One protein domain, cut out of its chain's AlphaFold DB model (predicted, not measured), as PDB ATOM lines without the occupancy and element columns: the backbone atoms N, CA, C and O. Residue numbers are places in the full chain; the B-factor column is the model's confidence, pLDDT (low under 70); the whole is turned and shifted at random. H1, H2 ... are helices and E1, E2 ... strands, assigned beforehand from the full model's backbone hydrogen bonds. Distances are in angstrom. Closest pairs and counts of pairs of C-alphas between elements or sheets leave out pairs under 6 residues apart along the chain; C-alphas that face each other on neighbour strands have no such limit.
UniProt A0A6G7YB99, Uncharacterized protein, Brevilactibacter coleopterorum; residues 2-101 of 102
ATOM      1  N   ARG A   2      50.676   3.553 -13.223       85.56
ATOM      2  CA  ARG A   2      50.159   3.649 -11.844       85.56
ATOM      3  C   ARG A   2      50.477   4.994 -11.189       85.56
ATOM      4  O   ARG A   2      49.571   5.634 -10.681       85.56
ATOM      5  N   SER A   3      51.727   5.450 -11.285       89.00
ATOM      6  CA  SER A   3      52.132   6.772 -10.790       89.00
ATOM      7  C   SER A   3      51.341   7.913 -11.435       89.00
ATOM      8  O   SER A   3      50.866   8.783 -10.723       89.00
ATOM      9  N   ALA A   4      51.137   7.874 -12.755       92.06
ATOM     10  CA  ALA A   4      50.371   8.885 -13.487       92.06
ATOM     11  C   ALA A   4      48.877   8.876 -13.117       92.06
ATOM     12  O   ALA A   4      48.279   9.935 -12.977       92.06
ATOM     13  N   ALA A   5      48.278   7.698 -12.916       94.88
ATOM     14  CA  ALA A   5      46.893   7.577 -12.465       94.88
ATOM     15  C   ALA A   5      46.727   8.096 -11.029       94.88
ATOM     16  O   ALA A   5      45.808   8.849 -10.737       94.88
ATOM     17  N   GLU A   6      47.640   7.730 -10.130       95.00
ATOM     18  CA  GLU A   6      47.633   8.221  -8.753       95.00
ATOM     19  C   GLU A   6      47.877   9.738  -8.675       95.00
ATOM     20  O   GLU A   6      47.246  10.424  -7.871       95.00
ATOM     21  N   GLU A   7      48.757  10.277  -9.522       95.62
ATOM     22  CA  GLU A   7      48.969  11.719  -9.656       95.62
ATOM     23  C   GLU A   7      47.706  12.407 -10.178       95.62
ATOM     24  O   GLU A   7      47.251  13.375  -9.569       95.62
ATOM     25  N   PHE A   8      47.072  11.856 -11.217       95.94
ATOM     26  CA  PHE A   8      45.788  12.344 -11.705       95.94
ATOM     27  C   PHE A   8      44.716  12.323 -10.621       95.94
ATOM     28  O   PHE A   8      43.927  13.253 -10.575       95.94
ATOM     29  N   GLN A   9      44.683  11.348  -9.712       94.88
ATOM     30  CA  GLN A   9      43.692  11.356  -8.633       94.88
ATOM     31  C   GLN A   9      43.992  12.386  -7.538       94.88
ATOM     32  O   GLN A   9      43.064  12.943  -6.958       94.88
ATOM     33  N   ARG A  10      45.266  12.657  -7.232       93.81
ATOM     34  CA  ARG A  10      45.658  13.447  -6.046       93.81
ATOM     35  C   ARG A  10      46.030  14.898  -6.338       93.81
ATOM     36  O   ARG A  10      46.023  15.718  -5.423       93.81
ATOM     37  N   ALA A  11      46.414  15.218  -7.568       94.25
ATOM     38  CA  ALA A  11      46.876  16.554  -7.917       94.25
ATOM     39  C   ALA A  11      45.727  17.586  -7.903       94.25
ATOM     40  O   ALA A  11      44.565  17.224  -8.092       94.25
ATOM     41  N   PRO A  12      46.020  18.888  -7.735       93.56
ATOM     42  CA  PRO A  12      45.058  19.949  -8.038       93.56
ATOM     43  C   PRO A  12      44.517  19.823  -9.468       93.56
ATOM     44  O   PRO A  12      45.203  19.277 -10.338       93.56
ATOM     45  N   ALA A  13      43.295  20.301  -9.709       91.62
ATOM     46  CA  ALA A  13      42.594  20.090 -10.974       91.62
ATOM     47  C   ALA A  13      43.388  20.623 -12.182       91.62
ATOM     48  O   ALA A  13      43.488  19.945 -13.198       91.62
ATOM     49  N   GLU A  14      44.083  21.748 -12.030       91.50
ATOM     50  CA  GLU A  14      44.926  22.353 -13.065       91.50
ATOM     51  C   GLU A  14      46.091  21.441 -13.464       91.50
ATOM     52  O   GLU A  14      46.426  21.303 -14.640       91.50
ATOM     53  N   ARG A  15      46.708  20.772 -12.483       93.81
ATOM     54  CA  ARG A  15      47.772  19.796 -12.749       93.81
ATOM     55  C   ARG A  15      47.214  18.504 -13.332       93.81
ATOM     56  O   ARG A  15      47.861  17.906 -14.182       93.81
ATOM     57  N   ALA A  16      46.024  18.091 -12.907       95.38
ATOM     58  CA  ALA A  16      45.361  16.911 -13.446       95.38
ATOM     59  C   ALA A  16      44.969  17.091 -14.921       95.38
ATOM     60  O   ALA A  16      45.143  16.157 -15.703       95.38
ATOM     61  N   CYS A  17      44.563  18.298 -15.327       96.31
ATOM     62  CA  CYS A  17      44.319  18.646 -16.730       96.31
ATOM     63  C   CYS A  17      45.540  18.383 -17.617       96.31
ATOM     64  O   CYS A  17      45.415  17.810 -18.695       96.31
ATOM     65  N   ALA A  18      46.744  18.704 -17.133       94.94
ATOM     66  CA  ALA A  18      47.986  18.468 -17.871       94.94
ATOM     67  C   ALA A  18      48.344  16.976 -18.038       94.94
ATOM     68  O   ALA A  18      49.283  16.649 -18.770       94.94
ATOM     69  N   LEU A  19      47.637  16.065 -17.360       96.81
ATOM     70  CA  LEU A  19      47.821  14.616 -17.478       96.81
ATOM     71  C   LEU A  19      46.859  13.977 -18.483       96.81
ATOM     72  O   LEU A  19      47.088  12.828 -18.871       96.81
ATOM     73  N   LEU A  20      45.823  14.699 -18.918       97.06
ATOM     74  CA  LEU A  20      44.894  14.227 -19.937       97.06
ATOM     75  C   LEU A  20      45.615  14.001 -21.273       97.06
ATOM     76  O   LEU A  20      46.591  14.673 -21.621       97.06
ATOM     77  N   ALA A  21      45.144  13.012 -22.024       97.81
ATOM     78  CA  ALA A  21      45.516  12.848 -23.417       97.81
ATOM     79  C   ALA A  21      44.968  14.035 -24.229       97.81
ATOM     80  O   ALA A  21      43.914  14.560 -23.877       97.81
ATOM     81  N   PRO A  22      45.629  14.452 -25.326       96.06
ATOM     82  CA  PRO A  22      45.208  15.636 -26.078       96.06
ATOM     83  C   PRO A  22      43.744  15.605 -26.540       96.06
ATOM     84  O   PRO A  22      43.061  16.614 -26.424       96.06
ATOM     85  N   ALA A  23      43.261  14.449 -27.014       95.69
ATOM     86  CA  ALA A  23      41.863  14.283 -27.418       95.69
ATOM     87  C   ALA A  23      40.907  14.434 -26.222       95.69
ATOM     88  O   ALA A  23      40.002  15.253 -26.265       95.69
ATOM     89  N   THR A  24      41.180  13.734 -25.118       96.75
ATOM     90  CA  THR A  24      40.392  13.833 -23.879       96.75
ATOM     91  C   THR A  24      40.378  15.253 -23.313       96.75
ATOM     92  O   THR A  24      39.354  15.710 -22.827       96.75
ATOM     93  N   PHE A  25      41.507  15.968 -23.364       96.81
ATOM     94  CA  PHE A  25      41.575  17.364 -22.933       96.81
ATOM     95  C   PHE A  25      40.662  18.258 -23.776       96.81
ATOM     96  O   PHE A  25      39.969  19.100 -23.219       96.81
ATOM     97  N   HIS A  26      40.655  18.069 -25.098       96.00
ATOM     98  CA  HIS A  26      39.817  18.855 -25.999       96.00
ATOM     99  C   HIS A  26      38.328  18.672 -25.691       96.00
ATOM    100  O   HIS A  26      37.637  19.657 -25.478       96.00
ATOM    101  N   GLU A  27      37.879  17.426 -25.566       93.19
ATOM    102  CA  GLU A  27      36.483  17.070 -25.271       93.19
ATOM    103  C   GLU A  27      36.035  17.590 -23.898       93.19
ATOM    104  O   GLU A  27      34.950  18.144 -23.744       93.19
ATOM    105  N   VAL A  28      36.913  17.511 -22.893       94.44
ATOM    106  CA  VAL A  28      36.651  18.116 -21.581       94.44
ATOM    107  C   VAL A  28      36.457  19.630 -21.694       94.44
ATOM    108  O   VAL A  28      35.525  20.155 -21.090       94.44
ATOM    109  N   GLU A  29      37.296  20.324 -22.467       95.38
ATOM    110  CA  GLU A  29      37.185  21.774 -22.680       95.38
ATOM    111  C   GLU A  29      35.904  22.175 -23.437       95.38
ATOM    112  O   GLU A  29      35.414  23.289 -23.249       95.38
ATOM    113  N   GLU A  30      35.314  21.281 -24.241       93.94
ATOM    114  CA  GLU A  30      34.005  21.520 -24.868       93.94
ATOM    115  C   GLU A  30      32.853  21.513 -23.850       93.94
ATOM    116  O   GLU A  30      31.864  22.232 -24.021       93.94
ATOM    117  N   LEU A  31      32.985  20.744 -22.763       90.50
ATOM    118  CA  LEU A  31      32.008  20.693 -21.670       90.50
ATOM    119  C   LEU A  31      32.144  21.879 -20.701       90.50
ATOM    120  O   LEU A  31      31.170  22.271 -20.053       90.50
ATOM    121  N   GLY A  32      33.344  22.446 -20.588       94.56
ATOM    122  CA  GLY A  32      33.667  23.580 -19.726       94.56
ATOM    123  C   GLY A  32      35.161  23.650 -19.425       94.56
ATOM    124  O   GLY A  32      35.922  22.777 -19.823       94.56
ATOM    125  N   ALA A  33      35.605  24.669 -18.682       95.94
ATOM    126  CA  ALA A  33      37.020  24.778 -18.322       95.94
ATOM    127  C   ALA A  33      37.488  23.504 -17.597       95.94
ATOM    128  O   ALA A  33      36.877  23.085 -16.610       95.94
ATOM    129  N   CYS A  34      38.583  22.895 -18.056       96.06
ATOM    130  CA  CYS A  34      39.014  21.585 -17.577       96.06
ATOM    131  C   CYS A  34      39.136  21.490 -16.046       96.06
ATOM    132  O   CYS A  34      38.656  20.504 -15.481       96.06
ATOM    133  N   PRO A  35      39.703  22.482 -15.327       95.50
ATOM    134  CA  PRO A  35      39.760  22.420 -13.871       95.50
ATOM    135  C   PRO A  35      38.379  22.308 -13.211       95.50
ATOM    136  O   PRO A  35      38.240  21.577 -12.231       95.50
ATOM    137  N   ASP A  36      37.365  22.975 -13.766       94.62
ATOM    138  CA  ASP A  36      35.997  22.965 -13.242       94.62
ATOM    139  C   ASP A  36      35.321  21.615 -13.499       94.62
ATOM    140  O   ASP A  36      34.727  21.036 -12.588       94.62
ATOM    141  N   VAL A  37      35.481  21.060 -14.707       93.69
ATOM    142  CA  VAL A  37      34.973  19.721 -15.050       93.69
ATOM    143  C   VAL A  37      35.628  18.660 -14.160       93.69
ATOM    144  O   VAL A  37      34.942  17.847 -13.538       93.69
ATOM    145  N   LEU A  38      36.957  18.704 -14.006       93.25
ATOM    146  CA  LEU A  38      37.693  17.756 -13.166       93.25
ATOM    147  C   LEU A  38      37.417  17.921 -11.663       93.25
ATOM    148  O   LEU A  38      37.644  16.973 -10.905       93.25
ATOM    149  N   ALA A  39      36.957  19.089 -11.205       89.00
ATOM    150  CA  ALA A  39      36.548  19.297  -9.816       89.00
ATOM    151  C   ALA A  39      35.234  18.572  -9.473       89.00
ATOM    152  O   ALA A  39      35.005  18.255  -8.303       89.00
ATOM    153  N   GLY A  40      34.399  18.282 -10.478       85.81
ATOM    154  CA  GLY A  40      33.166  17.505 -10.332       85.81
ATOM    155  C   GLY A  40      33.379  15.994 -10.198       85.81
ATOM    156  O   GLY A  40      32.501  15.305  -9.680       85.81
ATOM    157  N   LEU A  41      34.545  15.483 -10.607       85.00
ATOM    158  CA  LEU A  41      34.838  14.050 -10.630       85.00
ATOM    159  C   LEU A  41      35.095  13.462  -9.227       85.00
ATOM    160  O   LEU A  41      35.602  14.159  -8.336       85.00
ATOM    161  N   PRO A  42      34.863  12.149  -9.016       79.38
ATOM    162  CA  PRO A  42      35.179  11.440  -7.775       79.38
ATOM    163  C   PRO A  42      36.692  11.201  -7.593       79.38
ATOM    164  O   PRO A  42      37.154  10.073  -7.455       79.38
ATOM    165  N   ARG A  43      37.476  12.283  -7.529       88.56
ATOM    166  CA  ARG A  43      38.939  12.270  -7.370       88.56
ATOM    167  C   ARG A  43      39.381  12.332  -5.903       88.56
ATOM    168  O   ARG A  43      38.588  12.538  -4.977       88.56
ATOM    169  N   GLY A  44      40.679  12.156  -5.673       85.94
ATOM    170  CA  GLY A  44      41.303  12.249  -4.354       85.94
ATOM    171  C   GLY A  44      40.859  11.125  -3.421       85.94
ATOM    172  O   GLY A  44      40.957   9.947  -3.758       85.94
ATOM    173  N   THR A  45      40.362  11.479  -2.235       77.88
ATOM    174  CA  THR A  45      39.895  10.496  -1.242       77.88
ATOM    175  C   THR A  45      38.701   9.675  -1.722       77.88
ATOM    176  O   THR A  45      38.502   8.575  -1.217       77.88
ATOM    177  N   ARG A  46      37.923  10.173  -2.696       84.31
ATOM    178  CA  ARG A  46      36.786   9.436  -3.268       84.31
ATOM    179  C   ARG A  46      37.219   8.306  -4.197       84.31
ATOM    180  O   ARG A  46      36.568   7.268  -4.196       84.31
ATOM    181  N   ALA A  47      38.324   8.474  -4.922       86.50
ATOM    182  CA  ALA A  47      38.910   7.400  -5.719       86.50
ATOM    183  C   ALA A  47      39.454   6.285  -4.807       86.50
ATOM    184  O   ALA A  47      39.210   5.100  -5.034       86.50
ATOM    185  N   GLY A  48      40.128   6.666  -3.718       90.81
ATOM    186  CA  GLY A  48      40.701   5.739  -2.739       90.81
ATOM    187  C   GLY A  48      41.963   5.035  -3.248       90.81
ATOM    188  O   GLY A  48      42.787   5.649  -3.929       90.81
ATOM    189  N   ASP A  49      42.152   3.766  -2.880       92.88
ATOM    190  CA  ASP A  49      43.398   3.032  -3.136       92.88
ATOM    191  C   ASP A  49      43.370   2.248  -4.449       92.88
ATOM    192  O   ASP A  49      42.326   1.762  -4.884       92.88
ATOM    193  N   VAL A  50      44.543   2.071  -5.066       95.44
ATOM    194  CA  VAL A  50      44.706   1.212  -6.248       95.44
ATOM    195  C   VAL A  50      44.488  -0.249  -5.854       95.44
ATOM    196  O   VAL A  50      45.239  -0.794  -5.045       95.44
ATOM    197  N   THR A  51      43.510  -0.900  -6.478       96.25
ATOM    198  CA  THR A  51      43.166  -2.311  -6.252       96.25
ATOM    199  C   THR A  51      43.683  -3.224  -7.358       96.25
ATOM    200  O   THR A  51      44.010  -4.382  -7.100       96.25
ATOM    201  N   HIS A  52      43.788  -2.720  -8.591       95.88
ATOM    202  CA  HIS A  52      44.242  -3.506  -9.734       95.88
ATOM    203  C   HIS A  52      44.901  -2.638 -10.809       95.88
ATOM    204  O   HIS A  52      44.513  -1.488 -11.021       95.88
ATOM    205  N   VAL A  53      45.881  -3.205 -11.513       96.44
ATOM    206  CA  VAL A  53      46.529  -2.581 -12.671       96.44
ATOM    207  C   VAL A  53      46.652  -3.619 -13.775       96.44
ATOM    208  O   VAL A  53      47.223  -4.684 -13.553       96.44
ATOM    209  N   GLU A  54      46.172  -3.273 -14.961       95.44
ATOM    210  CA  GLU A  54      46.237  -4.109 -16.157       95.44
ATOM    211  C   GLU A  54      46.854  -3.322 -17.320       95.44
ATOM    212  O   GLU A  54      46.662  -2.109 -17.432       95.44
ATOM    213  N   ILE A  55      47.617  -4.004 -18.178       95.31
ATOM    214  CA  ILE A  55      48.256  -3.430 -19.369       95.31
ATOM    215  C   ILE A  55      47.912  -4.302 -20.568       95.31
ATOM    216  O   ILE A  55      48.134  -5.511 -20.536       95.31
ATOM    217  N   ALA A  56      47.459  -3.673 -21.647       90.88
ATOM    218  CA  ALA A  56      47.201  -4.329 -22.919       90.88
ATOM    219  C   ALA A  56      47.776  -3.479 -24.059       90.88
ATOM    220  O   ALA A  56      47.261  -2.410 -24.391       90.88
ATOM    221  N   GLY A  57      48.879  -3.942 -24.655       92.38
ATOM    222  CA  GLY A  57      49.586  -3.206 -25.702       92.38
ATOM    223  C   GLY A  57      50.078  -1.843 -25.206       92.38
ATOM    224  O   GLY A  57      50.919  -1.771 -24.314       92.38
ATOM    225  N   GLN A  58      49.553  -0.765 -25.793       94.69
ATOM    226  CA  GLN A  58      49.862   0.614 -25.390       94.69
ATOM    227  C   GLN A  58      48.835   1.215 -24.420       94.69
ATOM    228  O   GLN A  58      48.988   2.369 -24.024       94.69
ATOM    229  N   GLY A  59      47.805   0.455 -24.046       96.62
ATOM    230  CA  GLY A  59      46.790   0.851 -23.079       96.62
ATOM    231  C   GLY A  59      47.087   0.309 -21.682       96.62
ATOM    232  O   GLY A  59      47.710  -0.742 -21.519       96.62
ATOM    233  N   ALA A  60      46.613   1.022 -20.669       97.31
ATOM    234  CA  ALA A  60      46.602   0.568 -19.290       97.31
ATOM    235  C   ALA A  60      45.279   0.931 -18.612       97.31
ATOM    236  O   ALA A  60      44.694   1.980 -18.875       97.31
ATOM    237  N   GLN A  61      44.845   0.075 -17.697       96.94
ATOM    238  CA  GLN A  61      43.718   0.309 -16.808       96.94
ATOM    239  C   GLN A  61      44.224   0.291 -15.369       96.94
ATOM    240  O   GLN A  61      44.900  -0.649 -14.948       96.94
ATOM    241  N   VAL A  62      43.878   1.317 -14.600       97.38
ATOM    242  CA  VAL A  62      44.124   1.373 -13.158       97.38
ATOM    243  C   VAL A  62      42.775   1.436 -12.463       97.38
ATOM    244  O   VAL A  62      42.002   2.366 -12.677       97.38
ATOM    245  N   ARG A  63      42.484   0.424 -11.648       96.06
ATOM    246  CA  ARG A  63      41.272   0.376 -10.835       96.06
ATOM    247  C   ARG A  63      41.599   0.877  -9.446       96.06
ATOM    248  O   ARG A  63      42.516   0.361  -8.802       96.06
ATOM    249  N   PHE A  64      40.839   1.861  -9.005       95.56
ATOM    250  CA  PHE A  64      40.796   2.292  -7.626       95.56
ATOM    251  C   PHE A  64      39.597   1.640  -6.929       95.56
ATOM    252  O   PHE A  64      38.811   0.918  -7.545       95.56
ATOM    253  N   THR A  65      39.460   1.848  -5.624       93.19
ATOM    254  CA  THR A  65      38.274   1.401  -4.881       93.19
ATOM    255  C   THR A  65      36.997   2.125  -5.314       93.19
ATOM    256  O   THR A  65      35.924   1.530  -5.258       93.19
ATOM    257  N   GLY A  66      37.104   3.395  -5.715       90.62
ATOM    258  CA  GLY A  66      35.970   4.260  -6.050       90.62
ATOM    259  C   GLY A  66      35.692   4.395  -7.545       90.62
ATOM    260  O   GLY A  66      34.541   4.595  -7.925       90.62
ATOM    261  N   ASP A  67      36.711   4.268  -8.395       94.50
ATOM    262  CA  ASP A  67      36.581   4.447  -9.841       94.50
ATOM    263  C   ASP A  67      37.649   3.679 -10.638       94.50
ATOM    264  O   ASP A  67      38.499   2.960 -10.103       94.50
ATOM    265  N   VAL A  68      37.580   3.809 -11.959       95.50
ATOM    266  CA  VAL A  68      38.564   3.278 -12.897       95.50
ATOM    267  C   VAL A  68      39.101   4.409 -13.767       95.50
ATOM    268  O   VAL A  68      38.356   5.275 -14.224       95.50
ATOM    269  N   VAL A  69      40.407   4.365 -14.017       97.00
ATOM    270  CA  VAL A  69      41.122   5.292 -14.894       97.00
ATOM    271  C   VAL A  69      41.778   4.504 -16.021       97.00
ATOM    272  O   VAL A  69      42.465   3.505 -15.781       97.00
ATOM    273  N   PHE A  70      41.597   4.974 -17.250       97.31
ATOM    274  CA  PHE A  70      42.251   4.436 -18.436       97.31
ATOM    275  C   PHE A  70      43.366   5.360 -18.902       97.31
ATOM    276  O   PHE A  70      43.257   6.587 -18.843       97.31
ATOM    277  N   LEU A  71      44.455   4.753 -19.360       97.88
ATOM    278  CA  LEU A  71      45.632   5.448 -19.839       97.88
ATOM    279  C   LEU A  71      46.100   4.856 -21.161       97.88
ATOM    280  O   LEU A  71      45.977   3.655 -21.396       97.88
ATOM    281  N   ALA A  72      46.761   5.683 -21.960       97.44
ATOM    282  CA  ALA A  72      47.551   5.229 -23.092       97.44
ATOM    283  C   ALA A  72      48.981   5.774 -23.015       97.44
ATOM    284  O   ALA A  72      49.252   6.802 -22.383       97.44
ATOM    285  N   SER A  73      49.916   5.052 -23.625       96.50
ATOM    286  CA  SER A  73      51.317   5.451 -23.726       96.50
ATOM    287  C   SER A  73      51.500   6.461 -24.860       96.50
ATOM    288  O   SER A  73      51.283   6.129 -26.022       96.50
ATOM    289  N   PHE A  74      51.979   7.661 -24.537       94.06
ATOM    290  CA  PHE A  74      52.333   8.711 -25.495       94.06
ATOM    291  C   PHE A  74      53.846   8.972 -25.499       94.06
ATOM    292  O   PHE A  74      54.543   8.643 -24.528       94.06
ATOM    293  N   PRO A  75      54.383   9.630 -26.544       91.25
ATOM    294  CA  PRO A  75      55.685  10.278 -26.452       91.25
ATOM    295  C   PRO A  75      55.694  11.251 -25.260       91.25
ATOM    296  O   PRO A  75      54.893  12.181 -25.200       91.25
ATOM    297  N   GLY A  76      56.567  11.007 -24.280       86.81
ATOM    298  CA  GLY A  76      56.633  11.794 -23.041       86.81
ATOM    299  C   GLY A  76      55.900  11.192 -21.837       86.81
ATOM    300  O   GLY A  76      55.967  11.770 -20.756       86.81
ATOM    301  N   GLY A  77      55.264  10.025 -21.980       94.12
ATOM    302  CA  GLY A  77      54.749   9.243 -20.856       94.12
ATOM    303  C   GLY A  77      53.287   8.830 -20.989       94.12
ATOM    304  O   GLY A  77      52.656   8.964 -22.033       94.12
ATOM    305  N   TRP A  78      52.749   8.286 -19.903       97.06
ATOM    306  CA  TRP A  78      51.356   7.851 -19.836       97.06
ATOM    307  C   TRP A  78      50.420   9.053 -19.701       97.06
ATOM    308  O   TRP A  78      50.667   9.920 -18.865       97.06
ATOM    309  N   ARG A  79      49.341   9.070 -20.485       98.06
ATOM    310  CA  ARG A  79      48.284  10.089 -20.419       98.06
ATOM    311  C   ARG A  79      46.941   9.453 -20.114       98.06
ATOM    312  O   ARG A  79      46.712   8.312 -20.511       98.06
ATOM    313  N   ILE A  80      46.079  10.192 -19.426       97.94
ATOM    314  CA  ILE A  80      44.730   9.757 -19.068       97.94
ATOM    315  C   ILE A  80      43.826   9.881 -20.290       97.94
ATOM    316  O   ILE A  80      43.683  10.972 -20.833       97.94
ATOM    317  N   THR A  81      43.234   8.773 -20.719       97.56
ATOM    318  CA  THR A  81      42.283   8.756 -21.835       97.56
ATOM    319  C   THR A  81      40.841   8.744 -21.351       97.56
ATOM    320  O   THR A  81      39.991   9.278 -22.045       97.56
ATOM    321  N   ALA A  82      40.571   8.178 -20.170       96.44
ATOM    322  CA  ALA A  82      39.257   8.238 -19.536       96.44
ATOM    323  C   ALA A  82      39.355   8.165 -18.001       96.44
ATOM    324  O   ALA A  82      40.273   7.529 -17.468       96.44
ATOM    325  N   ALA A  83      38.423   8.805 -17.293       95.12
ATOM    326  CA  ALA A  83      38.402   8.907 -15.832       95.12
ATOM    327  C   ALA A  83      36.975   8.937 -15.255       95.12
ATOM    328  O   ALA A  83      36.003   9.186 -15.970       95.12
ATOM    329  N   GLY A  84      36.850   8.662 -13.949       93.12
ATOM    330  CA  GLY A  84      35.544   8.526 -13.293       93.12
ATOM    331  C   GLY A  84      34.759   7.315 -13.809       93.12
ATOM    332  O   GLY A  84      33.532   7.301 -13.782       93.12
ATOM    333  N   CYS A  85      35.452   6.305 -14.341       95.62
ATOM    334  CA  CYS A  85      34.804   5.199 -15.026       95.62
ATOM    335  C   CYS A  85      34.252   4.171 -14.043       95.62
ATOM    336  O   CYS A  85      34.931   3.750 -13.103       95.62
ATOM    337  N   ARG A  86      33.045   3.675 -14.319       93.56
ATOM    338  CA  ARG A  86      32.391   2.623 -13.534       93.56
ATOM    339  C   ARG A  86      31.931   1.467 -14.410       93.56
ATOM    340  O   ARG A  86      31.429   1.653 -15.518       93.56
ATOM    341  N   ARG A  87      32.099   0.248 -13.897       91.88
ATOM    342  CA  ARG A  87      31.549  -0.958 -14.520       91.88
ATOM    343  C   ARG A  87      30.059  -1.028 -14.203       91.88
ATOM    344  O   ARG A  87      29.682  -1.051 -13.037       91.88
ATOM    345  N   VAL A  88      29.228  -1.054 -15.240       91.31
ATOM    346  CA  VAL A  88      27.761  -1.113 -15.105       91.31
ATOM    347  C   VAL A  88      27.188  -2.515 -15.324       91.31
ATOM    348  O   VAL A  88      26.024  -2.749 -15.022       91.31
ATOM    349  N   SER A  89      28.006  -3.444 -15.828       92.88
ATOM    350  CA  SER A  89      27.648  -4.843 -16.079       92.88
ATOM    351  C   SER A  89      28.848  -5.766 -15.844       92.88
ATOM    352  O   SER A  89      29.997  -5.385 -16.094       92.88
ATOM    353  N   GLU A  90      28.587  -6.989 -15.385       90.56
ATOM    354  CA  GLU A  90      29.599  -8.052 -15.288       90.56
ATOM    355  C   GLU A  90      30.007  -8.595 -16.664       90.56
ATOM    356  O   GLU A  90      31.094  -9.152 -16.799       90.56
ATOM    357  N   ASP A  91      29.176  -8.381 -17.690       93.56
ATOM    358  CA  ASP A  91      29.504  -8.737 -19.066       93.56
ATOM    359  C   ASP A  91      30.712  -7.907 -19.554       93.56
ATOM    360  O   ASP A  91      30.641  -6.670 -19.594       93.56
ATOM    361  N   PRO A  92      31.841  -8.546 -19.918       86.69
ATOM    362  CA  PRO A  92      33.026  -7.841 -20.387       86.69
ATOM    363  C   PRO A  92      32.826  -7.146 -21.740       86.69
ATOM    364  O   PRO A  92      33.589  -6.230 -22.040       86.69
ATOM    365  N   ALA A  93      31.824  -7.537 -22.537       91.38
ATOM    366  CA  ALA A  93      31.499  -6.881 -23.802       91.38
ATOM    367  C   ALA A  93      30.831  -5.511 -23.604       91.38
ATOM    368  O   ALA A  93      30.870  -4.673 -24.503       91.38
ATOM    369  N   ILE A  94      30.237  -5.267 -22.430       93.00
ATOM    370  CA  ILE A  94      29.654  -3.969 -22.095       93.00
ATOM    371  C   ILE A  94      30.773  -3.027 -21.626       93.00
ATOM    372  O   ILE A  94      31.505  -3.363 -20.681       93.00
ATOM    373  N   PRO A  95      30.923  -1.850 -22.264       91.69
ATOM    374  CA  PRO A  95      31.973  -0.908 -21.916       91.69
ATOM    375  C   PRO A  95      31.749  -0.296 -20.530       91.69
ATOM    376  O   PRO A  95      30.678  -0.389 -19.921       91.69
ATOM    377  N   TYR A  96      32.799   0.341 -20.021       93.62
ATOM    378  CA  TYR A  96      32.668   1.214 -18.863       93.62
ATOM    379  C   TYR A  96      31.847   2.445 -19.241       93.62
ATOM    380  O   TYR A  96      31.828   2.847 -20.397       93.62
ATOM    381  N   VAL A  97      31.193   3.037 -18.246       94.12
ATOM    382  CA  VAL A  97      30.611   4.374 -18.377       94.12
ATOM    383  C   VAL A  97      31.549   5.331 -17.666       94.12
ATOM    384  O   VAL A  97      31.792   5.132 -16.471       94.12
ATOM    385  N   CYS A  98      32.090   6.309 -18.386       94.94
ATOM    386  CA  CYS A  98      33.024   7.288 -17.849       94.94
ATOM    387  C   CYS A  98      32.384   8.672 -17.749       94.94
ATOM    388  O   CYS A  98      31.463   9.014 -18.486       94.94
ATOM    389  N   GLU A  99      32.864   9.461 -16.792       90.69
ATOM    390  CA  GLU A  99      32.488  10.873 -16.668       90.69
ATOM    391  C   GLU A  99      33.337  11.749 -17.596       90.69
ATOM    392  O   GLU A  99      32.896  12.810 -18.026       90.69
ATOM    393  N   VAL A 100      34.550  11.285 -17.916       88.94
ATOM    394  CA  VAL A 100      35.460  11.898 -18.882       88.94
ATOM    395  C   VAL A 100      36.012  10.813 -19.793       88.94
ATOM    396  O   VAL A 100      36.658   9.882 -19.311       88.94
ATOM    397  N   GLU A 101      35.794  10.964 -21.091       87.62
ATOM    398  CA  GLU A 101      36.369  10.187 -22.193       87.62
ATOM    399  C   GLU A 101      36.222  11.003 -23.493       87.62
ATOM    400  O   GLU A 101      35.482  11.990 -23.475       87.62
TER     401      GLU A 101
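This is residues 2 to 101 of the 102 residues of an uncharacterized protein of Brevilactibacter coleopterorum (UniProt A0A6G7YB99). A strongly twisted sheet of four strands curls round helix H1, while H2, H3 and H4 form a cluster beyond the sheet's E4 edge, with H3 next to E4. After E4, residues 86 to 101 make a long loop with no named element, which swings away from the helices and folds back. The printed part has 100 residues, with four named helices followed by four named strands, H1 H2 H3 H4 E1 E2 E3 E4. The sheet, in the order E1 E2 E3 E4, is antiparallel throughout, and the class is mixed, helices and strands. The whole is compact, with a radius of gyration of the C-alphas of 12.6 A and spans of 34 by 28 by 24 A.

The strands are E1, residues 50 to 56, 17.7 A; E2, residues 59 to 64, 16.6 A; E3, residues 68 to 74, 19.4 A; and E4, residues 77 to 85, 21.2 A. E4 bends by 52 degrees at residue 81 and ends with C-alpha 85 at (34.804, 5.199, -15.026). The helices are H1, residues 2 to 10, 12.2 A, with C-alpha 2 at (50.159, 3.649, -11.844); H2, residues 13 to 17, 6.2 A; H3, residues 22 to 31, 14.8 A; and H4, residues 34 to 40, 10.2 A.

E1 to E4 form a meander, each strand the antiparallel neighbour of the one before, and each successive pair is a hairpin. Within hydrogen-bond range are N 54 and O 61 of E1 and E2, 2.9 A; N 62 and O 69 of E2 and E3, 2.9 A; and N 70 and O 82 of E3 and E4, 2.9 A. H1 is on the sheet, which curls round it; its closest C-alphas to E4 are those of Ala 4 and Trp 78, 6.5 A apart. H3 is on the sheet over E4, along the strands at 13 degrees on the local plane, which is fitted to only 6 C-alphas; the closest C-alphas are those of Thr 24 and Thr 81, 5.8 A apart. H2 and H4 are not on the sheet. They touch each other, with the C-alphas of Ala 13 and Pro 35 closest at 4.7 A. H1 and H2 touch only at the corner, at Phe 8 and Ala 16, whose C-alphas are 4.9 A apart. H3 and H4 also touch only at the corner, their closest C-alphas being those of Val 28 and Cys 34, 5.8 A apart. H1 and H3 are apart. In H1, H2, H3 and H4 every O i to N i+4 pair is within hydrogen-bond range.

The two C-alphas farthest apart, those of Glu 14 and Asp 91, are 35.2 A from each other. The printed part has no cut, and no link between named elements is long; H4 to E1, with 9 residues between them, is short. Mean pLDDT of the printed part is 93.3, and no printed residue is under 70.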